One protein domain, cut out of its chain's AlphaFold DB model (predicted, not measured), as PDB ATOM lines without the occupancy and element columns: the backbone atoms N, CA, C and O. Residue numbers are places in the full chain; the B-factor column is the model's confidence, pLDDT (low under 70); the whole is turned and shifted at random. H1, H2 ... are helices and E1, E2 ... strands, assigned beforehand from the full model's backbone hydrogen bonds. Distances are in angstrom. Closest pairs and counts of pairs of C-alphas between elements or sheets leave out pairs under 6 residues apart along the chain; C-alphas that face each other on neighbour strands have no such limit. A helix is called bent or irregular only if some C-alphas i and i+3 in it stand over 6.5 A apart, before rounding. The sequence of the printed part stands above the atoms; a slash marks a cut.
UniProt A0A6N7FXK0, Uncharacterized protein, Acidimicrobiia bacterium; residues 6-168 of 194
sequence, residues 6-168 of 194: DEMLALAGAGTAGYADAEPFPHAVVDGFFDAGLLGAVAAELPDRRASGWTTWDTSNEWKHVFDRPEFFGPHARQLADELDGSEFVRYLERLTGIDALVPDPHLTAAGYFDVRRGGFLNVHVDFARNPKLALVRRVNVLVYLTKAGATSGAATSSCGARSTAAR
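AT A GLANCE: This is residues 6 to 168 of the 194 residues of an uncharacterized protein of Acidimicrobiia bacterium (UniProt A0A6N7FXK0). A twisted antiparallel sheet of five strands, E1 - E2 - E3 - E6 - E5 in order across it, is drawn out at its E6 and E5 side into a small second sheet, since E4 runs on into E5 and E6 runs on into E7, and E4 and E7 pair with each other. H2 crosses over E6 and E5, H3 touches H2 and only grazes the large sheet, and H1 and H4 lie side by side away from that sheet, H4 coming near E7. The printed part has 163 residues, with four named helices and seven named strands in the order H1 H2 E1 E2 H3 H4 E3 E4 E5 E6 E7; the class is mixed, helices and strands, and under half of the residues, 79, are in named elements. The whole is compact, with a radius of gyration of the C-alphas of 15.9 A, and rounded, spanning 42 by 34 by 32 A.

HOW THE PARTS SIT: In the large sheet E1, residues 55 to 59, and E2, residues 62 to 67, form a hairpin, with N 57 and O 64 at 2.9 A, within hydrogen-bond range. E3, residues 112 to 116, is the antiparallel neighbour of E2, with N 67 and O 113 at 2.8 A. E6, residues 157 to 161, is antiparallel to E3, with N 114 and O 159 at 2.8 A. E5, residues 144 to 146, is an edge strand and forms a hairpin with E6, with N 146 and O 158 at 2.9 A. E4, residues 137 to 141, runs on into E5 across a break of 2 residues, at 41 degrees. E7, residues 163 to 167, follows E6 across a break of 1 residue, at 30 degrees, and is antiparallel to E4, with N 139 and O 165 at 3.3 A. H2, residues 36 to 44, is on the large sheet at a height over the sheet of 10.2 A, over E6 and E5, and runs across the strands, at 65 degrees to E5 on the local plane. H3, residues 75 to 84, only grazes that sheet with its residues 77 to 84. H3 and H2 touch at a steep tilt of 55 degrees, opposite ways, the closest C-alphas being those of Val 42 and Ala 77, 5.1 A apart. H4, residues 87 to 97, is close to H3 but not clearly touching; the closest C-alphas, of Glu 83 and Phe 89, are 6.9 A apart. H1, residues 6 to 20, touches H4 at a shallow tilt of 29 degrees, the same way, the closest C-alphas being those of Ala 12 and Leu 96, 4.5 A apart. H1 and H4 are not on the large sheet. In H2, H3 and H4 every O i to N i+4 pair is within hydrogen-bond range; in H1, 9 of 11 are.

IN THESE COORDINATES: H1 begins at C-alpha 6, (54.724, -39.610, 20.721), and is 21.1 A long; it is irregular, with C-alphas 14 and 17 at 7.3 A. H2 is 12.2 A long, H3 14.2 A and H4 15.2 A. E1 begins at C-alpha 55, (50.145, -8.683, 43.662), and is 12.6 A long. E2 is 15.1 A long, E3 13.0 A, E4 11.6 A, E5 6.4 A, E6 11.9 A and E7 13.1 A. E7 ends at C-alpha 167, (38.106, -23.475, 22.254).

THE WHOLE: The C-alphas farthest apart, of Asp 6 and Ser 60, are 44.3 A apart. The printed part has no cut. The links H1 to H2, H4 to E3 and E3 to E4 are long, with 15, 14 and 20 residues. Mean pLDDT of the printed part is 82.4; residues 17, 49 and 148 to 168 are under 70, with means of 44 in E6 and 47 in E7.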
ATOM      1  N   ASP A   6      55.193 -38.217  20.698       95.12
ATOM      2  CA  ASP A   6      54.724 -39.610  20.721       95.12
ATOM      3  C   ASP A   6      54.570 -40.149  22.153       95.12
ATOM      4  O   ASP A   6      53.609 -40.861  22.452       95.12
ATOM      5  N   GLU A   7      55.468 -39.755  23.060       93.62
ATOM      6  CA  GLU A   7      55.386 -40.100  24.480       93.62
ATOM      7  C   GLU A   7      54.214 -39.378  25.148       93.62
ATOM      8  O   GLU A   7      53.418 -40.009  25.845       93.62
ATOM      9  N   MET A   8      54.036 -38.081  24.871       94.25
ATOM     10  CA  MET A   8      52.879 -37.332  25.368       94.25
ATOM     11  C   MET A   8      51.559 -37.963  24.898       94.25
ATOM     12  O   MET A   8      50.639 -38.153  25.692       94.25
ATOM     13  N   LEU A   9      51.451 -38.352  23.626       92.75
ATOM     14  CA  LEU A   9      50.245 -38.991  23.092       92.75
ATOM     15  C   LEU A   9      49.997 -40.382  23.692       92.75
ATOM     16  O   LEU A   9      48.837 -40.751  23.895       92.75
ATOM     17  N   ALA A  10      51.051 -41.137  24.013       90.44
ATOM     18  CA  ALA A  10      50.934 -42.401  24.736       90.44
ATOM     19  C   ALA A  10      50.429 -42.186  26.176       90.44
ATOM     20  O   ALA A  10      49.500 -42.880  26.602       90.44
ATOM     21  N   LEU A  11      50.967 -41.186  26.886       88.31
ATOM     22  CA  LEU A  11      50.495 -40.776  28.215       88.31
ATOM     23  C   LEU A  11      49.020 -40.364  28.180       88.31
ATOM     24  O   LEU A  11      48.232 -40.818  29.009       88.31
ATOM     25  N   ALA A  12      48.622 -39.567  27.183       85.75
ATOM     26  CA  ALA A  12      47.227 -39.188  26.994       85.75
ATOM     27  C   ALA A  12      46.344 -40.411  26.745       85.75
ATOM     28  O   ALA A  12      45.324 -40.551  27.402       85.75
ATOM     29  N   GLY A  13      46.740 -41.324  25.851       78.44
ATOM     30  CA  GLY A  13      45.961 -42.527  25.549       78.44
ATOM     31  C   GLY A  13      45.722 -43.428  26.765       78.44
ATOM     32  O   GLY A  13      44.625 -43.959  26.917       78.44
ATOM     33  N   ALA A  14      46.715 -43.565  27.647       74.00
ATOM     34  CA  ALA A  14      46.554 -44.274  28.916       74.00
ATOM     35  C   ALA A  14      45.672 -43.498  29.915       74.00
ATOM     36  O   ALA A  14      44.947 -44.105  30.701       74.00
ATOM     37  N   GLY A  15      45.725 -42.163  29.876       73.69
ATOM     38  CA  GLY A  15      45.041 -41.267  30.805       73.69
ATOM     39  C   GLY A  15      43.630 -40.822  30.406       73.69
ATOM     40  O   GLY A  15      42.907 -40.374  31.287       73.69
ATOM     41  N   THR A  16      43.195 -40.934  29.144       70.56
ATOM     42  CA  THR A  16      41.905 -40.374  28.675       70.56
ATOM     43  C   THR A  16      40.706 -40.928  29.450       70.56
ATOM     44  O   THR A  16      39.838 -40.157  29.854       70.56
ATOM     45  N   ALA A  17      40.666 -42.243  29.705       64.50
ATOM     46  CA  ALA A  17      39.618 -42.844  30.538       64.50
ATOM     47  C   ALA A  17      39.691 -42.311  31.979       64.50
ATOM     48  O   ALA A  17      38.685 -41.910  32.552       64.50
ATOM     49  N   GLY A  18      40.907 -42.200  32.524       83.31
ATOM     50  CA  GLY A  18      41.135 -41.640  33.853       83.31
ATOM     51  C   GLY A  18      40.722 -40.175  33.979       83.31
ATOM     52  O   GLY A  18      40.209 -39.805  35.022       83.31
ATOM     53  N   TYR A  19      40.899 -39.356  32.935       90.19
ATOM     54  CA  TYR A  19      40.517 -37.944  32.946       90.19
ATOM     55  C   TYR A  19      39.001 -37.764  32.959       90.19
ATOM     56  O   TYR A  19      38.487 -37.029  33.797       90.19
ATOM     57  N   ALA A  20      38.290 -38.395  32.018       87.75
ATOM     58  CA  ALA A  20      36.851 -38.197  31.847       87.75
ATOM     59  C   ALA A  20      36.038 -38.753  33.026       87.75
ATOM     60  O   ALA A  20      35.054 -38.130  33.423       87.75
ATOM     61  N   ASP A  21      36.489 -39.875  33.593       90.62
ATOM     62  CA  ASP A  21      35.823 -40.564  34.701       90.62
ATOM     63  C   ASP A  21      36.328 -40.100  36.081       90.62
ATOM     64  O   ASP A  21      35.949 -40.665  37.110       90.62
ATOM     65  N   ALA A  22      37.205 -39.089  36.135       90.56
ATOM     66  CA  ALA A  22      37.713 -38.571  37.395       90.56
ATOM     67  C   ALA A  22      36.611 -37.858  38.195       90.56
ATOM     68  O   ALA A  22      35.874 -37.019  37.679       90.56
ATOM     69  N   GLU A  23      36.566 -38.126  39.498       89.50
ATOM     70  CA  GLU A  23      35.636 -37.505  40.444       89.50
ATOM     71  C   GLU A  23      36.364 -36.484  41.334       89.50
ATOM     72  O   GLU A  23      37.520 -36.714  41.702       89.50
ATOM     73  N   PRO A  24      35.730 -35.363  41.739       90.44
ATOM     74  CA  PRO A  24      34.334 -34.972  41.495       90.44
ATOM     75  C   PRO A  24      34.094 -34.244  40.157       90.44
ATOM     76  O   PRO A  24      33.004 -33.733  39.902       90.44
ATOM     77  N   PHE A  25      35.134 -34.103  39.335       89.25
ATOM     78  CA  PHE A  25      35.081 -33.502  38.005       89.25
ATOM     79  C   PHE A  25      36.254 -34.013  37.158       89.25
ATOM     80  O   PHE A  25      37.282 -34.391  37.733       89.25
ATOM     81  N   PRO A  26      36.164 -33.940  35.814       91.69
ATOM     82  CA  PRO A  26      37.227 -34.413  34.937       91.69
ATOM     83  C   PRO A  26      38.565 -33.714  35.196       91.69
ATOM     84  O   PRO A  26      38.668 -32.488  35.086       91.69
ATOM     85  N   HIS A  27      39.588 -34.486  35.556       92.12
ATOM     86  CA  HIS A  27      40.933 -33.991  35.842       92.12
ATOM     87  C   HIS A  27      41.979 -35.092  35.669       92.12
ATOM     88  O   HIS A  27      41.677 -36.277  35.744       92.12
ATOM     89  N   ALA A  28      43.236 -34.700  35.468       91.38
ATOM     90  CA  ALA A  28      44.367 -35.617  35.448       91.38
ATOM     91  C   ALA A  28      45.542 -35.029  36.230       91.38
ATOM     92  O   ALA A  28      45.753 -33.814  36.240       91.38
ATOM     93  N   VAL A  29      46.316 -35.913  36.854       90.12
ATOM     94  CA  VAL A  29      47.583 -35.596  37.516       90.12
ATOM     95  C   VAL A  29      48.663 -36.424  36.840       90.12
ATOM     96  O   VAL A  29      48.511 -37.636  36.704       90.12
ATOM     97  N   VAL A  30      49.732 -35.767  36.390       88.62
ATOM     98  CA  VAL A  30      50.858 -36.432  35.729       88.62
ATOM     99  C   VAL A  30      52.144 -36.049  36.439       88.62
ATOM    100  O   VAL A  30      52.630 -34.923  36.318       88.62
ATOM    101  N   ASP A  31      52.678 -36.998  37.199       88.50
ATOM    102  CA  ASP A  31      53.949 -36.842  37.890       88.50
ATOM    103  C   ASP A  31      55.118 -37.033  36.921       88.50
ATOM    104  O   ASP A  31      55.080 -37.883  36.033       88.50
ATOM    105  N   GLY A  32      56.175 -36.237  37.094       87.44
ATOM    106  CA  GLY A  32      57.396 -36.369  36.293       87.44
ATOM    107  C   GLY A  32      57.246 -35.983  34.818       87.44
ATOM    108  O   GLY A  32      58.069 -36.398  34.012       87.44
ATOM    109  N   PHE A  33      56.226 -35.193  34.458       90.75
ATOM    110  CA  PHE A  33      55.996 -34.788  33.065       90.75
ATOM    111  C   PHE A  33      57.141 -33.946  32.486       90.75
ATOM    112  O   PHE A  33      57.491 -34.087  31.321       90.75
ATOM    113  N   PHE A  34      57.726 -33.057  33.288       89.75
ATOM    114  CA  PHE A  34      58.817 -32.188  32.852       89.75
ATOM    115  C   PHE A  34      60.158 -32.678  33.386       89.75
ATOM    116  O   PHE A  34      60.246 -33.193  34.502       89.75
ATOM    117  N   ASP A  35      61.219 -32.400  32.625       89.94
ATOM    118  CA  ASP A  35      62.589 -32.517  33.120       89.94
ATOM    119  C   ASP A  35      62.770 -31.752  34.448       89.94
ATOM    120  O   ASP A  35      62.501 -30.549  34.547       89.94
ATOM    121  N   ALA A  36      63.255 -32.458  35.471       89.31
ATOM    122  CA  ALA A  36      63.447 -31.895  36.804       89.31
ATOM    123  C   ALA A  36      64.506 -30.778  36.818       89.31
ATOM    124  O   ALA A  36      64.413 -29.861  37.637       89.31
ATOM    125  N   GLY A  37      65.487 -30.830  35.907       90.81
ATOM    126  CA  GLY A  37      66.486 -29.777  35.727       90.81
ATOM    127  C   GLY A  37      65.853 -28.462  35.269       90.81
ATOM    128  O   GLY A  37      66.085 -27.426  35.895       90.81
ATOM    129  N   LEU A  38      64.991 -28.513  34.248       90.88
ATOM    130  CA  LEU A  38      64.216 -27.363  33.778       90.88
ATOM    131  C   LEU A  38      63.361 -26.780  34.907       90.88
ATOM    132  O   LEU A  38      63.442 -25.582  35.161       90.88
ATOM    133  N   LEU A  39      62.577 -27.602  35.615       90.81
ATOM    134  CA  LEU A  39      61.736 -27.098  36.709       90.81
ATOM    135  C   LEU A  39      62.567 -26.497  37.851       90.81
ATOM    136  O   LEU A  39      62.157 -25.503  38.448       90.81
ATOM    137  N   GLY A  40      63.746 -27.056  38.134       90.94
ATOM    138  CA  GLY A  40      64.699 -26.488  39.086       90.94
ATOM    139  C   GLY A  40      65.234 -25.122  38.648       90.94
ATOM    140  O   GLY A  40      65.338 -24.213  39.472       90.94
ATOM    141  N   ALA A  41      65.523 -24.951  37.357       92.44
ATOM    142  CA  ALA A  41      65.958 -23.676  36.794       92.44
ATOM    143  C   ALA A  41      64.832 -22.628  36.806       92.44
ATOM    144  O   ALA A  41      65.059 -21.508  37.254       92.44
ATOM    145  N   VAL A  42      63.601 -23.005  36.434       91.81
ATOM    146  CA  VAL A  42      62.412 -22.142  36.569       91.81
ATOM    147  C   VAL A  42      62.223 -21.726  38.026       91.81
ATOM    148  O   VAL A  42      62.016 -20.551  38.311       91.81
ATOM    149  N   ALA A  43      62.357 -22.668  38.966       89.56
ATOM    150  CA  ALA A  43      62.240 -22.386  40.392       89.56
ATOM    151  C   ALA A  43      63.291 -21.374  40.888       89.56
ATOM    152  O   ALA A  43      62.997 -20.546  41.748       89.56
ATOM    153  N   ALA A  44      64.508 -21.427  40.339       89.75
ATOM    154  CA  ALA A  44      65.580 -20.485  40.650       89.75
ATOM    155  C   ALA A  44      65.357 -19.084  40.047       89.75
ATOM    156  O   ALA A  44      65.915 -18.114  40.553       89.75
ATOM    157  N   GLU A  45      64.535 -18.969  39.000       90.25
ATOM    158  CA  GLU A  45      64.155 -17.698  38.371       90.25
ATOM    159  C   GLU A  45      62.978 -16.999  39.057       90.25
ATOM    160  O   GLU A  45      62.639 -15.878  38.668       90.25
ATOM    161  N   LEU A  46      62.339 -17.622  40.059       86.25
ATOM    162  CA  LEU A  46      61.254 -16.958  40.775       86.25
ATOM    163  C   LEU A  46      61.760 -15.635  41.369       86.25
ATOM    164  O   LEU A  46      62.740 -15.635  42.122       86.25
ATOM    165  N   PRO A  47      61.080 -14.508  41.086       83.50
ATOM    166  CA  PRO A  47      61.446 -13.228  41.666       83.50
ATOM    167  C   PRO A  47      61.457 -13.301  43.192       83.50
ATOM    168  O   PRO A  47      60.581 -13.932  43.798       83.50
ATOM    169  N   ASP A  48      62.397 -12.588  43.823       81.81
ATOM    170  CA  ASP A  48      62.325 -12.370  45.267       81.81
ATOM    171  C   ASP A  48      60.938 -11.803  45.600       81.81
ATOM    172  O   ASP A  48      60.403 -10.930  44.917       81.81
ATOM    173  N   ARG A  49      60.325 -12.308  46.664       68.88
ATOM    174  CA  ARG A  49      58.982 -11.911  47.101       68.88
ATOM    175  C   ARG A  49      58.895 -10.443  47.518       68.88
ATOM    176  O   ARG A  49      57.798  -9.908  47.623       68.88
ATOM    177  N   ARG A  50      60.030  -9.819  47.835       73.62
ATOM    178  CA  ARG A  50      60.158  -8.388  48.136       73.62
ATOM    179  C   ARG A  50      60.388  -7.553  46.882       73.62
ATOM    180  O   ARG A  50      60.365  -6.327  46.975       73.62
ATOM    181  N   ALA A  51      60.640  -8.190  45.739       72.88
ATOM    182  CA  ALA A  51      60.724  -7.488  44.474       72.88
ATOM    183  C   ALA A  51      59.368  -6.853  44.143       72.88
ATOM    184  O   ALA A  51      58.301  -7.360  44.501       72.88
ATOM    185  N   SER A  52      59.417  -5.727  43.439       70.81
ATOM    186  CA  SER A  52      58.227  -5.136  42.845       70.81
ATOM    187  C   SER A  52      57.607  -6.097  41.820       70.81
ATOM    188  O   SER A  52      58.304  -6.874  41.173       70.81
ATOM    189  N   GLY A  53      56.281  -6.042  41.668       81.31
ATOM    190  CA  GLY A  53      55.548  -6.823  40.661       81.31
ATOM    191  C   GLY A  53      54.708  -7.976  41.211       81.31
ATOM    192  O   GLY A  53      53.889  -8.512  40.474       81.31
ATOM    193  N   TRP A  54      54.845  -8.316  42.495       88.19
ATOM    194  CA  TRP A  54      53.897  -9.205  43.164       88.19
ATOM    195  C   TRP A  54      52.604  -8.469  43.523       88.19
ATOM    196  O   TRP A  54      52.631  -7.406  44.146       88.19
ATOM    197  N   THR A  55      51.474  -9.090  43.205       90.00
ATOM    198  CA  THR A  55      50.145  -8.683  43.662       90.00
ATOM    199  C   THR A  55      49.706  -9.605  44.792       90.00
ATOM    200  O   THR A  55      49.701 -10.828  44.638       90.00
ATOM    201  N   THR A  56      49.340  -9.030  45.938       90.06
ATOM    202  CA  THR A  56      48.786  -9.795  47.065       90.06
ATOM    203  C   THR A  56      47.271  -9.734  47.014       90.06
ATOM    204  O   THR A  56      46.694  -8.649  47.030       90.06
ATOM    205  N   TRP A  57      46.646 -10.903  46.976       87.88
ATOM    206  CA  TRP A  57      45.210 -11.053  47.137       87.88
ATOM    207  C   TRP A  57      44.944 -11.458  48.578       87.88
ATOM    208  O   TRP A  57      45.406 -12.512  49.011       87.88
ATOM    209  N   ASP A  58      44.250 -10.591  49.306       90.62
ATOM    210  CA  ASP A  58      43.844 -10.792  50.695       90.62
ATOM    211  C   ASP A  58      42.351 -10.478  50.801       90.62
ATOM    212  O   ASP A  58      41.926  -9.327  50.907       90.62
ATOM    213  N   THR A  59      41.543 -11.517  50.627       90.62
ATOM    214  CA  THR A  59      40.083 -11.440  50.642       90.62
ATOM    215  C   THR A  59      39.517 -12.602  51.452       90.62
ATOM    216  O   THR A  59      40.221 -13.551  51.793       90.62
ATOM    217  N   SER A  60      38.205 -12.599  51.698       89.56
ATOM    218  CA  SER A  60      37.529 -13.740  52.333       89.56
ATOM    219  C   SER A  60      37.679 -15.056  51.559       89.56
ATOM    220  O   SER A  60      37.468 -16.124  52.128       89.56
ATOM    221  N   ASN A  61      38.001 -14.989  50.263       87.31
ATOM    222  CA  ASN A  61      38.038 -16.147  49.375       87.31
ATOM    223  C   ASN A  61      39.457 -16.608  49.046       87.31
ATOM    224  O   ASN A  61      39.635 -17.739  48.593       87.31
ATOM    225  N   GLU A  62      40.460 -15.764  49.271       89.50
ATOM    226  CA  GLU A  62      41.839 -16.085  48.938       89.50
ATOM    227  C   GLU A  62      42.842 -15.273  49.747       89.50
ATOM    228  O   GLU A  62      42.679 -14.071  49.946       89.50
ATOM    229  N   TRP A  63      43.917 -15.954  50.130       89.31
ATOM    230  CA  TRP A  63      45.146 -15.351  50.613       89.31
ATOM    231  C   TRP A  63      46.326 -15.941  49.834       89.31
ATOM    232  O   TRP A  63      46.824 -17.030  50.144       89.31
ATOM    233  N   LYS A  64      46.731 -15.247  48.765       87.38
ATOM    234  CA  LYS A  64      47.763 -15.701  47.818       87.38
ATOM    235  C   LYS A  64      48.549 -14.534  47.229       87.38
ATOM    236  O   LYS A  64      48.052 -13.415  47.136       87.38
ATOM    237  N   HIS A  65      49.767 -14.816  46.780       87.94
ATOM    238  CA  HIS A  65      50.586 -13.851  46.050       87.94
ATOM    239  C   HIS A  65      50.693 -14.298  44.597       87.94
ATOM    240  O   HIS A  65      50.841 -15.490  44.322       87.94
ATOM    241  N   VAL A  66      50.595 -13.350  43.674       89.25
ATOM    242  CA  VAL A  66      50.609 -13.612  42.237       89.25
ATOM    243  C   VAL A  66      51.655 -12.737  41.571       89.25
ATOM    244  O   VAL A  66      51.709 -11.538  41.832       89.25
ATOM    245  N   PHE A  67      52.463 -13.340  40.710       88.94
ATOM    246  CA  PHE A  67      53.353 -12.648  39.793       88.94
ATOM    247  C   PHE A  67      52.923 -12.986  38.363       88.94
ATOM    248  O   PHE A  67      53.308 -14.010  37.796       88.94
ATOM    249  N   ASP A  68      52.079 -12.127  37.801       87.31
ATOM    250  CA  ASP A  68      51.424 -12.245  36.493       87.31
ATOM    251  C   ASP A  68      52.020 -11.258  35.481       87.31
ATOM    252  O   ASP A  68      51.319 -10.599  34.710       87.31
ATOM    253  N   ARG A  69      53.351 -11.138  35.491       88.00
ATOM    254  CA  ARG A  69      54.103 -10.234  34.615       88.00
ATOM    255  C   ARG A  69      55.055 -11.035  33.708       88.00
ATOM    256  O   ARG A  69      56.256 -11.084  33.992       88.00
ATOM    257  N   PRO A  70      54.544 -11.694  32.646       86.00
ATOM    258  CA  PRO A  70      55.343 -12.530  31.745       86.00
ATOM    259  C   PRO A  70      56.532 -11.819  31.097       86.00
ATOM    260  O   PRO A  70      57.517 -12.451  30.721       86.00
ATOM    261  N   GLU A  71      56.480 -10.491  30.971       88.50
ATOM    262  CA  GLU A  71      57.606  -9.696  30.477       88.50
ATOM    263  C   GLU A  71      58.860  -9.791  31.361       88.50
ATOM    264  O   GLU A  71      59.957  -9.551  30.866       88.50
ATOM    265  N   PHE A  72      58.715 -10.182  32.632       89.12
ATOM    266  CA  PHE A  72      59.819 -10.376  33.575       89.12
ATOM    267  C   PHE A  72      60.168 -11.850  33.802       89.12
ATOM    268  O   PHE A  72      60.951 -12.160  34.699       89.12
ATOM    269  N   PHE A  73      59.600 -12.773  33.021       90.00
ATOM    270  CA  PHE A  73      59.995 -14.176  33.099       90.00
ATOM    271  C   PHE A  73      61.429 -14.351  32.611       90.00
ATOM    272  O   PHE A  73      61.802 -13.841  31.549       90.00
ATOM    273  N   GLY A  74      62.210 -15.098  33.392       91.50
ATOM    274  CA  GLY A  74      63.529 -15.552  32.984       91.50
ATOM    275  C   GLY A  74      63.463 -16.523  31.796       91.50
ATOM    276  O   GLY A  74      62.376 -16.935  31.373       91.50
ATOM    277  N   PRO A  75      64.620 -16.853  31.203       95.06
ATOM    278  CA  PRO A  75      64.683 -17.690  30.011       95.06
ATOM    279  C   PRO A  75      64.040 -19.071  30.199       95.06
ATOM    280  O   PRO A  75      63.348 -19.524  29.290       95.06
ATOM    281  N   HIS A  76      64.199 -19.719  31.355       94.00
ATOM    282  CA  HIS A  76      63.637 -21.057  31.576       94.00
ATOM    283  C   HIS A  76      62.123 -21.003  31.780       94.00
ATOM    284  O   HIS A  76      61.390 -21.848  31.271       94.00
ATOM    285  N   ALA A  77      61.636 -19.991  32.494       92.44
ATOM    286  CA  ALA A  77      60.211 -19.763  32.681       92.44
ATOM    287  C   ALA A  77      59.494 -19.447  31.366       92.44
ATOM    288  O   ALA A  77      58.397 -19.946  31.113       92.44
ATOM    289  N   ARG A  78      60.136 -18.645  30.511       92.44
ATOM    290  CA  ARG A  78      59.652 -18.356  29.161       92.44
ATOM    291  C   ARG A  78      59.642 -19.612  28.297       92.44
ATOM    292  O   ARG A  78      58.621 -19.889  27.687       92.44
ATOM    293  N   GLN A  79      60.715 -20.403  28.328       93.69
ATOM    294  CA  GLN A  79      60.759 -21.693  27.640       93.69
ATOM    295  C   GLN A  79      59.610 -22.608  28.086       93.69
ATOM    296  O   GLN A  79      58.937 -23.188  27.243       93.69
ATOM    297  N   LEU A  80      59.354 -22.724  29.392       93.06
ATOM    298  CA  LEU A  80      58.249 -23.536  29.903       93.06
ATOM    299  C   LEU A  80      56.887 -23.026  29.406       93.06
ATOM    300  O   LEU A  80      56.036 -23.832  29.038       93.06
ATOM    301  N   ALA A  81      56.673 -21.708  29.391       92.31
ATOM    302  CA  ALA A  81      55.447 -21.118  28.857       92.31
ATOM    303  C   ALA A  81      55.282 -21.409  27.356       92.31
ATOM    304  O   ALA A  81      54.211 -21.840  26.941       92.31
ATOM    305  N   ASP A  82      56.350 -21.258  26.569       92.06
ATOM    306  CA  ASP A  82      56.347 -21.540  25.131       92.06
ATOM    307  C   ASP A  82      56.092 -23.032  24.841       92.06
ATOM    308  O   ASP A  82      55.368 -23.367  23.905       92.06
ATOM    309  N   GLU A  83      56.642 -23.944  25.654       93.06
ATOM    310  CA  GLU A  83      56.374 -25.386  25.561       93.06
ATOM    311  C   GLU A  83      54.900 -25.709  25.876       93.06
ATOM    312  O   GLU A  83      54.278 -26.508  25.175       93.06
ATOM    313  N   LEU A  84      54.315 -25.054  26.886       92.69
ATOM    314  CA  LEU A  84      52.910 -25.220  27.286       92.69
ATOM    315  C   LEU A  84      51.916 -24.617  26.278       92.69
ATOM    316  O   LEU A  84      50.820 -25.149  26.110       92.69
ATOM    317  N   ASP A  85      52.291 -23.544  25.585       91.75
ATOM    318  CA  ASP A  85      51.498 -22.965  24.494       91.75
ATOM    319  C   ASP A  85      51.813 -23.614  23.129       91.75
ATOM    320  O   ASP A  85      51.173 -23.322  22.114       91.75
ATOM    321  N   GLY A  86      52.787 -24.526  23.087       92.44
ATOM    322  CA  GLY A  86      53.242 -25.204  21.883       92.44
ATOM    323  C   GLY A  86      52.206 -26.168  21.300       92.44
ATOM    324  O   GLY A  86      51.458 -26.843  22.007       92.44
ATOM    325  N   SER A  87      52.201 -26.295  19.969       93.56
ATOM    326  CA  SER A  87      51.234 -27.151  19.256       93.56
ATOM    327  C   SER A  87      51.269 -28.625  19.682       93.56
ATOM    328  O   SER A  87      50.237 -29.293  19.660       93.56
ATOM    329  N   GLU A  88      52.430 -29.138  20.096       95.19
ATOM    330  CA  GLU A  88      52.567 -30.516  20.573       95.19
ATOM    331  C   GLU A  88      51.842 -30.721  21.906       95.19
ATOM    332  O   GLU A  88      51.083 -31.682  22.052       95.19
ATOM    333  N   PHE A  89      51.999 -29.782  22.842       95.25
ATOM    334  CA  PHE A  89      51.310 -29.827  24.126       95.25
ATOM    335  C   PHE A  89      49.800 -29.602  23.972       95.25
ATOM    336  O   PHE A  89      49.001 -30.289  24.605       95.25
ATOM    337  N   VAL A  90      49.382 -28.713  23.065       94.62
ATOM    338  CA  VAL A  90      47.960 -28.530  22.730       94.62
ATOM    339  C   VAL A  90      47.354 -29.836  22.213       94.62
ATOM    340  O   VAL A  90      46.337 -30.272  22.740       94.62
ATOM    341  N   ARG A  91      48.001 -30.518  21.257       94.50
ATOM    342  CA  ARG A  91      47.527 -31.817  20.736       94.50
ATOM    343  C   ARG A  91      47.466 -32.893  21.816       94.50
ATOM    344  O   ARG A  91      46.553 -33.720  21.813       94.50
ATOM    345  N   TYR A  92      48.423 -32.885  22.740       95.12
ATOM    346  CA  TYR A  92      48.386 -33.735  23.924       95.12
ATOM    347  C   TYR A  92      47.135 -33.466  24.777       95.12
ATOM    348  O   TYR A  92      46.413 -34.408  25.104       95.12
ATOM    349  N   LEU A  93      46.823 -32.198  25.075       94.31
ATOM    350  CA  LEU A  93      45.620 -31.828  25.827       94.31
ATOM    351  C   LEU A  93      44.332 -32.201  25.088       94.31
ATOM    352  O   LEU A  93      43.411 -32.718  25.716       94.31
ATOM    353  N   GLU A  94      44.253 -31.978  23.775       94.06
ATOM    354  CA  GLU A  94      43.093 -32.381  22.967       94.06
ATOM    355  C   GLU A  94      42.872 -33.895  23.071       94.06
ATOM    356  O   GLU A  94      41.764 -34.353  23.349       94.06
ATOM    357  N   ARG A  95      43.950 -34.684  22.957       93.44
ATOM    358  CA  ARG A  95      43.886 -36.143  23.081       93.44
ATOM    359  C   ARG A  95      43.497 -36.605  24.486       93.44
ATOM    360  O   ARG A  95      42.707 -37.538  24.615       93.44
ATOM    361  N   LEU A  96      44.055 -35.983  25.521       93.25
ATOM    362  CA  LEU A  96      43.787 -36.333  26.916       93.25
ATOM    363  C   LEU A  96      42.341 -36.006  27.304       93.25
ATOM    364  O   LEU A  96      41.676 -36.820  27.936       93.25
ATOM    365  N   THR A  97      41.868 -34.818  26.927       92.31
ATOM    366  CA  THR A  97      40.584 -34.268  27.385       92.31
ATOM    367  C   THR A  97      39.408 -34.593  26.466       92.31
ATOM    368  O   THR A  97      38.260 -34.472  26.888       92.31
ATOM    369  N   GLY A  98      39.670 -34.965  25.208       91.56
ATOM    370  CA  GLY A  98      38.644 -35.131  24.176       91.56
ATOM    371  C   GLY A  98      38.022 -33.811  23.702       91.56
ATOM    372  O   GLY A  98      36.954 -33.824  23.092       91.56
ATOM    373  N   ILE A  99      38.641 -32.667  24.014       91.50
ATOM    374  CA  ILE A  99      38.190 -31.346  23.569       91.50
ATOM    375  C   ILE A  99      39.023 -30.942  22.361       91.50
ATOM    376  O   ILE A  99      40.202 -30.648  22.510       91.50
ATOM    377  N   ASP A 100      38.400 -30.878  21.188       90.94
ATOM    378  CA  ASP A 100      39.076 -30.486  19.951       90.94
ATOM    379  C   ASP A 100      39.174 -28.960  19.778       90.94
ATOM    380  O   ASP A 100      38.382 -28.183  20.328       90.94
ATOM    381  N   ALA A 101      40.097 -28.541  18.908       91.81
ATOM    382  CA  ALA A 101      40.322 -27.161  18.487       91.81
ATOM    383  C   ALA A 101      40.653 -26.220  19.656       91.81
ATOM    384  O   ALA A 101      40.144 -25.094  19.740       91.81
ATOM    385  N   LEU A 102      41.519 -26.700  20.547       93.81
ATOM    386  CA  LEU A 102      42.084 -25.927  21.641       93.81
ATOM    387  C   LEU A 102      43.076 -24.886  21.097       93.81
ATOM    388  O   LEU A 102      43.939 -25.178  20.276       93.81
ATOM    389  N   VAL A 103      42.948 -23.647  21.563       92.19
ATOM    390  CA  VAL A 103      43.807 -22.513  21.201       92.19
ATOM    391  C   VAL A 103      44.540 -22.053  22.459       92.19
ATOM    392  O   VAL A 103      43.863 -21.661  23.405       92.19
ATOM    393  N   PRO A 104      45.877 -22.089  22.522       92.31
ATOM    394  CA  PRO A 104      46.616 -21.611  23.692       92.31
ATOM    395  C   PRO A 104      46.362 -20.116  23.939       92.31
ATOM    396  O   PRO A 104      45.946 -19.394  23.028       92.31
ATOM    397  N   ASP A 105      46.595 -19.647  25.167       90.19
ATOM    398  CA  ASP A 105      46.511 -18.221  25.496       90.19
ATOM    399  C   ASP A 105      47.907 -17.582  25.538       90.19
ATOM    400  O   ASP A 105      48.496 -17.494  26.619       90.19
ATOM    401  N   PRO A 106      48.401 -17.021  24.415       88.62
ATOM    402  CA  PRO A 106      49.729 -16.412  24.357       88.62
ATOM    403  C   PRO A 106      49.852 -15.143  25.212       88.62
ATOM    404  O   PRO A 106      50.943 -14.595  25.367       88.62
ATOM    405  N   HIS A 107      48.740 -14.614  25.737       88.56
ATOM    406  CA  HIS A 107      48.761 -13.484  26.661       88.56
ATOM    407  C   HIS A 107      48.951 -13.911  28.114       88.56
ATOM    408  O   HIS A 107      49.085 -13.031  28.967       88.56
ATOM    409  N   LEU A 108      48.943 -15.220  28.396       88.81
ATOM    410  CA  LEU A 108      49.080 -15.767  29.742       88.81
ATOM    411  C   LEU A 108      48.086 -15.091  30.706       88.81
ATOM    412  O   LEU A 108      48.425 -14.665  31.814       88.81
ATOM    413  N   THR A 109      46.830 -14.953  30.270       86.56
ATOM    414  CA  THR A 109      45.813 -14.215  31.017       86.56
ATOM    415  C   THR A 109      45.469 -14.957  32.301       86.56
ATOM    416  O   THR A 109      45.021 -16.107  32.282       86.56
ATOM    417  N   ALA A 110      45.653 -14.276  33.434       83.50
ATOM    418  CA  ALA A 110      45.555 -14.872  34.765       83.50
ATOM    419  C   ALA A 110      46.485 -16.086  34.958       83.50
ATOM    420  O   ALA A 110      46.176 -16.958  35.768       83.50
ATOM    421  N   ALA A 111      47.596 -16.158  34.229       87.88
ATOM    422  CA  ALA A 111      48.660 -17.144  34.381       87.88
ATOM    423  C   ALA A 111      49.896 -16.500  35.045       87.88
ATOM    424  O   ALA A 111      49.925 -15.296  35.297       87.88
ATOM    425  N   GLY A 112      50.898 -17.315  35.369       88.81
ATOM    426  CA  GLY A 112      52.149 -16.887  35.997       88.81
ATOM    427  C   GLY A 112      52.449 -17.605  37.302       88.81
ATOM    428  O   GLY A 112      52.003 -18.737  37.509       88.81
ATOM    429  N   TYR A 113      53.236 -16.970  38.170       89.12
ATOM    430  CA  TYR A 113      53.605 -17.578  39.443       89.12
ATOM    431  C   TYR A 113      52.550 -17.301  40.500       89.12
ATOM    432  O   TYR A 113      52.219 -16.153  40.793       89.12
ATOM    433  N   PHE A 114      52.060 -18.369  41.107       88.06
ATOM    434  CA  PHE A 114      51.177 -18.338  42.257       88.06
ATOM    435  C   PHE A 114      51.947 -18.846  43.447       88.06
ATOM    436  O   PHE A 114      52.602 -19.881  43.384       88.06
ATOM    437  N   ASP A 115      51.844 -18.122  44.544       85.75
ATOM    438  CA  ASP A 115      52.569 -18.442  45.747       85.75
ATOM    439  C   ASP A 115      51.635 -18.411  46.949       85.75
ATOM    440  O   ASP A 115      51.175 -17.355  47.406       85.75
ATOM    441  N   VAL A 116      51.340 -19.613  47.435       83.62
ATOM    442  CA  VAL A 116      50.455 -19.847  48.569       83.62
ATOM    443  C   VAL A 116      51.317 -20.280  49.747       83.62
ATOM    444  O   VAL A 116      51.899 -21.367  49.758       83.62
ATOM    445  N   ARG A 117      51.442 -19.394  50.740       75.44
ATOM    446  CA  ARG A 117      52.257 -19.632  51.939       75.44
ATOM    447  C   ARG A 117      51.517 -20.512  52.940       75.44
ATOM    448  O   ARG A 117      50.338 -20.802  52.791       75.44
ATOM    449  N   ARG A 118      52.201 -20.888  54.021       80.25
ATOM    450  CA  ARG A 118      51.553 -21.508  55.180       80.25
ATOM    451  C   ARG A 118      50.444 -20.590  55.708       80.25
ATOM    452  O   ARG A 118      50.717 -19.436  56.021       80.25
ATOM    453  N   GLY A 119      49.223 -21.112  55.799       81.19
ATOM    454  CA  GLY A 119      48.019 -20.339  56.134       81.19
ATOM    455  C   GLY A 119      47.356 -19.654  54.932       81.19
ATOM    456  O   GLY A 119      46.242 -19.165  55.069       81.19
ATOM    457  N   GLY A 120      48.017 -19.645  53.770       83.94
ATOM    458  CA  GLY A 120      47.474 -19.247  52.472       83.94
ATOM    459  C   GLY A 120      46.386 -20.196  52.015       83.94
ATOM    460  O   GLY A 120      46.441 -21.397  52.281       83.94
ATOM    461  N   PHE A 121      45.401 -19.647  51.318       83.19
ATOM    462  CA  PHE A 121      44.280 -20.419  50.812       83.19
ATOM    463  C   PHE A 121      43.736 -19.817  49.525       83.19
ATOM    464  O   PHE A 121      43.900 -18.634  49.230       83.19
ATOM    465  N   LEU A 122      43.065 -20.668  48.767       85.94
ATOM    466  CA  LEU A 122      42.197 -20.300  47.667       85.94
ATOM    467  C   LEU A 122      40.969 -21.186  47.826       85.94
ATOM    468  O   LEU A 122      41.061 -22.401  47.646       85.94
ATOM    469  N   ASN A 123      39.856 -20.598  48.258       84.56
ATOM    470  CA  ASN A 123      38.632 -21.351  48.507       84.56
ATOM    471  C   ASN A 123      38.106 -21.971  47.207       84.56
ATOM    472  O   ASN A 123      38.428 -21.518  46.106       84.56
ATOM    473  N   VAL A 124      37.284 -23.015  47.338       84.75
ATOM    474  CA  VAL A 124      36.641 -23.674  46.195       84.75
ATOM    475  C   VAL A 124      35.859 -22.640  45.388       84.75
ATOM    476  O   VAL A 124      35.012 -21.927  45.922       84.75
ATOM    477  N   HIS A 125      36.158 -22.561  44.098       81.19
ATOM    478  CA  HIS A 125      35.506 -21.657  43.164       81.19
ATOM    479  C   HIS A 125      35.483 -22.289  41.775       81.19
ATOM    480  O   HIS A 125      36.281 -23.173  41.457       81.19
ATOM    481  N   VAL A 126      34.569 -21.805  40.942       82.62
ATOM    482  CA  VAL A 126      34.620 -22.032  39.500       82.62
ATOM    483  C   VAL A 126      35.446 -20.902  38.905       82.62
ATOM    484  O   VAL A 126      35.201 -19.731  39.204       82.62
ATOM    485  N   ASP A 127      36.447 -21.251  38.104       82.50
ATOM    486  CA  ASP A 127      37.280 -20.263  37.423       82.50
ATOM    487  C   ASP A 127      36.446 -19.454  36.410       82.50
ATOM    488  O   ASP A 127      35.377 -19.880  35.960       82.50
ATOM    489  N   PHE A 128      36.912 -18.265  36.040       82.56
ATOM    490  CA  PHE A 128      36.165 -17.423  35.112       82.56
ATOM    491  C   PHE A 128      36.100 -18.079  33.723       82.56
ATOM    492  O   PHE A 128      37.100 -18.522  33.162       82.56
ATOM    493  N   ALA A 129      34.902 -18.128  33.136       83.81
ATOM    494  CA  ALA A 129      34.681 -18.887  31.905       83.81
ATOM    495  C   ALA A 129      35.224 -18.197  30.641       83.81
ATOM    496  O   ALA A 129      35.544 -18.868  29.663       83.81
ATOM    497  N   ARG A 130      35.315 -16.861  30.616       87.56
ATOM    498  CA  ARG A 130      35.646 -16.095  29.402       87.56
ATOM    499  C   ARG A 130      37.014 -15.441  29.506       87.56
ATOM    500  O   ARG A 130      37.236 -14.633  30.399       87.56
ATOM    501  N   ASN A 131      37.896 -15.716  28.547       86.50
ATOM    502  CA  ASN A 131      39.165 -15.009  28.426       86.50
ATOM    503  C   ASN A 131      38.900 -13.546  27.998       86.50
ATOM    504  O   ASN A 131      38.347 -13.324  26.915       86.50
ATOM    505  N   PRO A 132      39.263 -12.538  28.814       86.19
ATOM    506  CA  PRO A 132      38.959 -11.139  28.518       86.19
ATOM    507  C   PRO A 132      39.756 -10.574  27.333       86.19
ATOM    508  O   PRO A 132      39.295  -9.616  26.718       86.19
ATOM    509  N   LYS A 133      40.922 -11.146  27.002       87.38
ATOM    510  CA  LYS A 133      41.778 -10.701  25.890       87.38
ATOM    511  C   LYS A 133      41.367 -11.336  24.565       87.38
ATOM    512  O   LYS A 133      41.235 -10.630  23.571       87.38
ATOM    513  N   LEU A 134      41.128 -12.646  24.567       86.94
ATOM    514  CA  LEU A 134      40.834 -13.418  23.354       86.94
ATOM    515  C   LEU A 134      39.339 -13.531  23.038       86.94
ATOM    516  O   LEU A 134      38.977 -13.987  21.959       86.94
ATOM    517  N   ALA A 135      38.459 -13.162  23.977       88.19
ATOM    518  CA  ALA A 135      37.011 -13.360  23.877       88.19
ATOM    519  C   ALA A 135      36.569 -14.830  23.682       88.19
ATOM    520  O   ALA A 135      35.409 -15.078  23.353       88.19
ATOM    521  N   LEU A 136      37.466 -15.788  23.932       88.81
ATOM    522  CA  LEU A 136      37.221 -17.229  23.868       88.81
ATOM    523  C   LEU A 136      36.764 -17.789  25.224       88.81
ATOM    524  O   LEU A 136      36.930 -17.154  26.270       88.81
ATOM    525  N   VAL A 137      36.195 -18.996  25.202       89.81
ATOM    526  CA  VAL A 137      35.791 -19.718  26.416       89.81
ATOM    527  C   VAL A 137      36.942 -20.601  26.881       89.81
ATOM    528  O   VAL A 137      37.488 -21.383  26.103       89.81
ATOM    529  N   ARG A 138      37.301 -20.487  28.158       89.38
ATOM    530  CA  ARG A 138      38.334 -21.298  28.805       89.38
ATOM    531  C   ARG A 138      37.803 -22.714  29.005       89.38
ATOM    532  O   ARG A 138      36.700 -22.888  29.519       89.38
ATOM    533  N   ARG A 139      38.559 -23.717  28.551       90.69
ATOM    534  CA  ARG A 139      38.125 -25.125  28.571       90.69
ATOM    535  C   ARG A 139      38.973 -26.011  29.467       90.69
ATOM    536  O   ARG A 139      38.424 -26.910  30.089       90.69
ATOM    537  N   VAL A 140      40.274 -25.745  29.539       91.00
ATOM    538  CA  VAL A 140      41.236 -26.546  30.305       91.00
ATOM    539  C   VAL A 140      42.081 -25.620  31.168       91.00
ATOM    540  O   VAL A 140      42.476 -24.551  30.717       91.00
ATOM    541  N   ASN A 141      42.377 -26.024  32.401       90.88
ATOM    542  CA  ASN A 141      43.328 -25.339  33.272       90.88
ATOM    543  C   ASN A 141      44.521 -26.256  33.529       90.88
ATOM    544  O   ASN A 141      44.337 -27.395  33.945       90.88
ATOM    545  N   VAL A 142      45.734 -25.746  33.310       91.31
ATOM    546  CA  VAL A 142      46.979 -26.473  33.574       91.31
ATOM    547  C   VAL A 142      47.702 -25.802  34.737       91.31
ATOM    548  O   VAL A 142      47.814 -24.577  34.807       91.31
ATOM    549  N   LEU A 143      48.159 -26.610  35.690       90.50
ATOM    550  CA  LEU A 143      48.911 -26.160  36.857       90.50
ATOM    551  C   LEU A 143      50.201 -26.968  36.937       90.50
ATOM    552  O   LEU A 143      50.151 -28.192  37.019       90.50
ATOM    553  N   VAL A 144      51.345 -26.283  36.947       90.69
ATOM    554  CA  VAL A 144      52.645 -26.912  37.192       90.69
ATOM    555  C   VAL A 144      53.075 -26.575  38.613       90.69
ATOM    556  O   VAL A 144      53.256 -25.407  38.967       90.69
ATOM    557  N   TYR A 145      53.209 -27.599  39.448       87.62
ATOM    558  CA  TYR A 145      53.618 -27.438  40.840       87.62
ATOM    559  C   TYR A 145      55.144 -27.446  40.951       87.62
ATOM    560  O   TYR A 145      55.794 -28.433  40.619       87.62
ATOM    561  N   LEU A 146      55.716 -26.351  41.457       84.69
ATOM    562  CA  LEU A 146      57.146 -26.209  41.728       84.69
ATOM    563  C   LEU A 146      57.386 -26.412  43.227       84.69
ATOM    564  O   LEU A 146      57.740 -25.493  43.967       84.69
ATOM    565  N   THR A 147      57.142 -27.634  43.695       75.12
ATOM    566  CA  THR A 147      57.329 -27.993  45.103       75.12
ATOM    567  C   THR A 147      58.701 -28.632  45.304       75.12
ATOM    568  O   THR A 147      59.057 -29.590  44.623       75.12
ATOM    569  N   LYS A 148      59.486 -28.136  46.270       64.06
ATOM    570  CA  LYS A 148      60.775 -28.752  46.625       64.06
ATOM    571  C   LYS A 148      60.549 -30.128  47.262       64.06
ATOM    572  O   LYS A 148      59.718 -30.266  48.159       64.06
ATOM    573  N   ALA A 149      61.328 -31.127  46.844       52.72
ATOM    574  CA  ALA A 149      61.292 -32.467  47.430       52.72
ATOM    575  C   ALA A 149      61.449 -32.411  48.965       52.72
ATOM    576  O   ALA A 149      62.375 -31.776  49.475       52.72
ATOM    577  N   GLY A 150      60.527 -33.052  49.694       46.41
ATOM    578  CA  GLY A 150      60.490 -33.080  51.166       46.41
ATOM    579  C   GLY A 150      59.539 -32.072  51.831       46.41
ATOM    580  O   GLY A 150      59.410 -32.065  53.053       46.41
ATOM    581  N   ALA A 151      58.848 -31.237  51.055       47.91
ATOM    582  CA  ALA A 151      57.773 -30.379  51.541       47.91
ATOM    583  C   ALA A 151      56.539 -31.215  51.944       47.91
ATOM    584  O   ALA A 151      55.794 -31.698  51.097       47.91
ATOM    585  N   THR A 152      56.309 -31.395  53.247       37.19
ATOM    586  CA  THR A 152      55.064 -31.974  53.778       37.19
ATOM    587  C   THR A 152      53.871 -31.063  53.479       37.19
ATOM    588  O   THR A 152      54.034 -29.840  53.439       37.19
ATOM    589  N   SER A 153      52.670 -31.636  53.336       35.00
ATOM    590  CA  SER A 153      51.399 -30.913  53.165       35.00
ATOM    591  C   SER A 153      51.303 -29.715  54.126       35.00
ATOM    592  O   SER A 153      51.167 -29.899  55.336       35.00
ATOM    593  N   GLY A 154      51.446 -28.493  53.601       38.25
ATOM    594  CA  GLY A 154      51.494 -27.245  54.383       38.25
ATOM    595  C   GLY A 154      52.746 -26.375  54.188       38.25
ATOM    596  O   GLY A 154      52.803 -25.265  54.722       38.25
ATOM    597  N   ALA A 155      53.744 -26.839  53.433       31.86
ATOM    598  CA  ALA A 155      54.855 -26.007  52.975       31.86
ATOM    599  C   ALA A 155      54.437 -25.140  51.771       31.86
ATOM    600  O   ALA A 155      53.591 -25.542  50.972       31.86
ATOM    601  N   ALA A 156      55.012 -23.934  51.672       38.12
ATOM    602  CA  ALA A 156      54.683 -22.959  50.635       38.12
ATOM    603  C   ALA A 156      54.737 -23.610  49.246       38.12
ATOM    604  O   ALA A 156      55.778 -24.127  48.843       38.12
ATOM    605  N   THR A 157      53.600 -23.618  48.556       42.38
ATOM    606  CA  THR A 157      53.495 -24.173  47.210       42.38
ATOM    607  C   THR A 157      53.566 -23.008  46.245       42.38
ATOM    608  O   THR A 157      52.675 -22.155  46.218       42.38
ATOM    609  N   SER A 158      54.657 -22.960  45.488       48.19
ATOM    610  CA  SER A 158      54.768 -22.093  44.328       48.19
ATOM    611  C   SER A 158      54.299 -22.908  43.124       48.19
ATOM    612  O   SER A 158      54.852 -23.970  42.845       48.19
ATOM    613  N   SER A 159      53.249 -22.473  42.436       47.38
ATOM    614  CA  SER A 159      52.844 -23.065  41.162       47.38
ATOM    615  C   SER A 159      53.096 -22.073  40.038       47.38
ATOM    616  O   SER A 159      52.797 -20.888  40.155       47.38
ATOM    617  N   CYS A 160      53.683 -22.552  38.948       40.06
ATOM    618  CA  CYS A 160      53.717 -21.829  37.688       40.06
ATOM    619  C   CYS A 160      52.520 -22.339  36.884       40.06
ATOM    620  O   CYS A 160      52.502 -23.477  36.423       40.06
ATOM    621  N   GLY A 161      51.456 -21.548  36.808       40.50
ATOM    622  CA  GLY A 161      50.280 -21.920  36.027       40.50
ATOM    623  C   GLY A 161      50.376 -21.305  34.644       40.50
ATOM    624  O   GLY A 161      50.334 -20.082  34.559       40.50
ATOM    625  N   ALA A 162      50.440 -22.114  33.584       38.69
ATOM    626  CA  ALA A 162      49.973 -21.691  32.264       38.69
ATOM    627  C   ALA A 162      48.470 -21.969  32.218       38.69
ATOM    628  O   ALA A 162      48.032 -23.119  32.269       38.69
ATOM    629  N   ARG A 163      47.649 -20.919  32.231       50.31
ATOM    630  CA  ARG A 163      46.196 -21.064  32.308       50.31
ATOM    631  C   ARG A 163      45.529 -20.781  30.961       50.31
ATOM    632  O   ARG A 163      45.560 -19.664  30.469       50.31
ATOM    633  N   SER A 164      44.801 -21.803  30.513       41.25
ATOM    634  CA  SER A 164      43.851 -21.923  29.404       41.25
ATOM    635  C   SER A 164      44.364 -22.075  27.985       41.25
ATOM    636  O   SER A 164      44.729 -21.106  27.334       41.25
ATOM    637  N   THR A 165      44.136 -23.278  27.460       46.78
ATOM    638  CA  THR A 165      43.677 -23.447  26.089       46.78
ATOM    639  C   THR A 165      42.172 -23.140  25.997       46.78
ATOM    640  O   THR A 165      41.342 -23.575  26.806       46.78
ATOM    641  N   ALA A 166      41.815 -22.307  25.029       46.56
ATOM    642  CA  ALA A 166      40.488 -21.809  24.752       46.56
ATOM    643  C   ALA A 166      39.956 -22.453  23.466       46.56
ATOM    644  O   ALA A 166      40.630 -22.445  22.446       46.56
ATOM    645  N   ALA A 167      38.747 -23.007  23.484       47.75
ATOM    646  CA  ALA A 167      38.106 -23.475  22.254       47.75
ATOM    647  C   ALA A 167      37.235 -22.356  21.669       47.75
ATOM    648  O   ALA A 167      36.764 -21.468  22.396       47.75
ATOM    649  N   ARG A 168      36.967 -22.414  20.356       42.19
ATOM    650  CA  ARG A 168      35.878 -21.632  19.749       42.19
ATOM    651  C   ARG A 168      34.585 -21.881  20.532       42.19
ATOM    652  O   ARG A 168      34.351 -22.985  21.024       42.19
TER     653      ARG A 168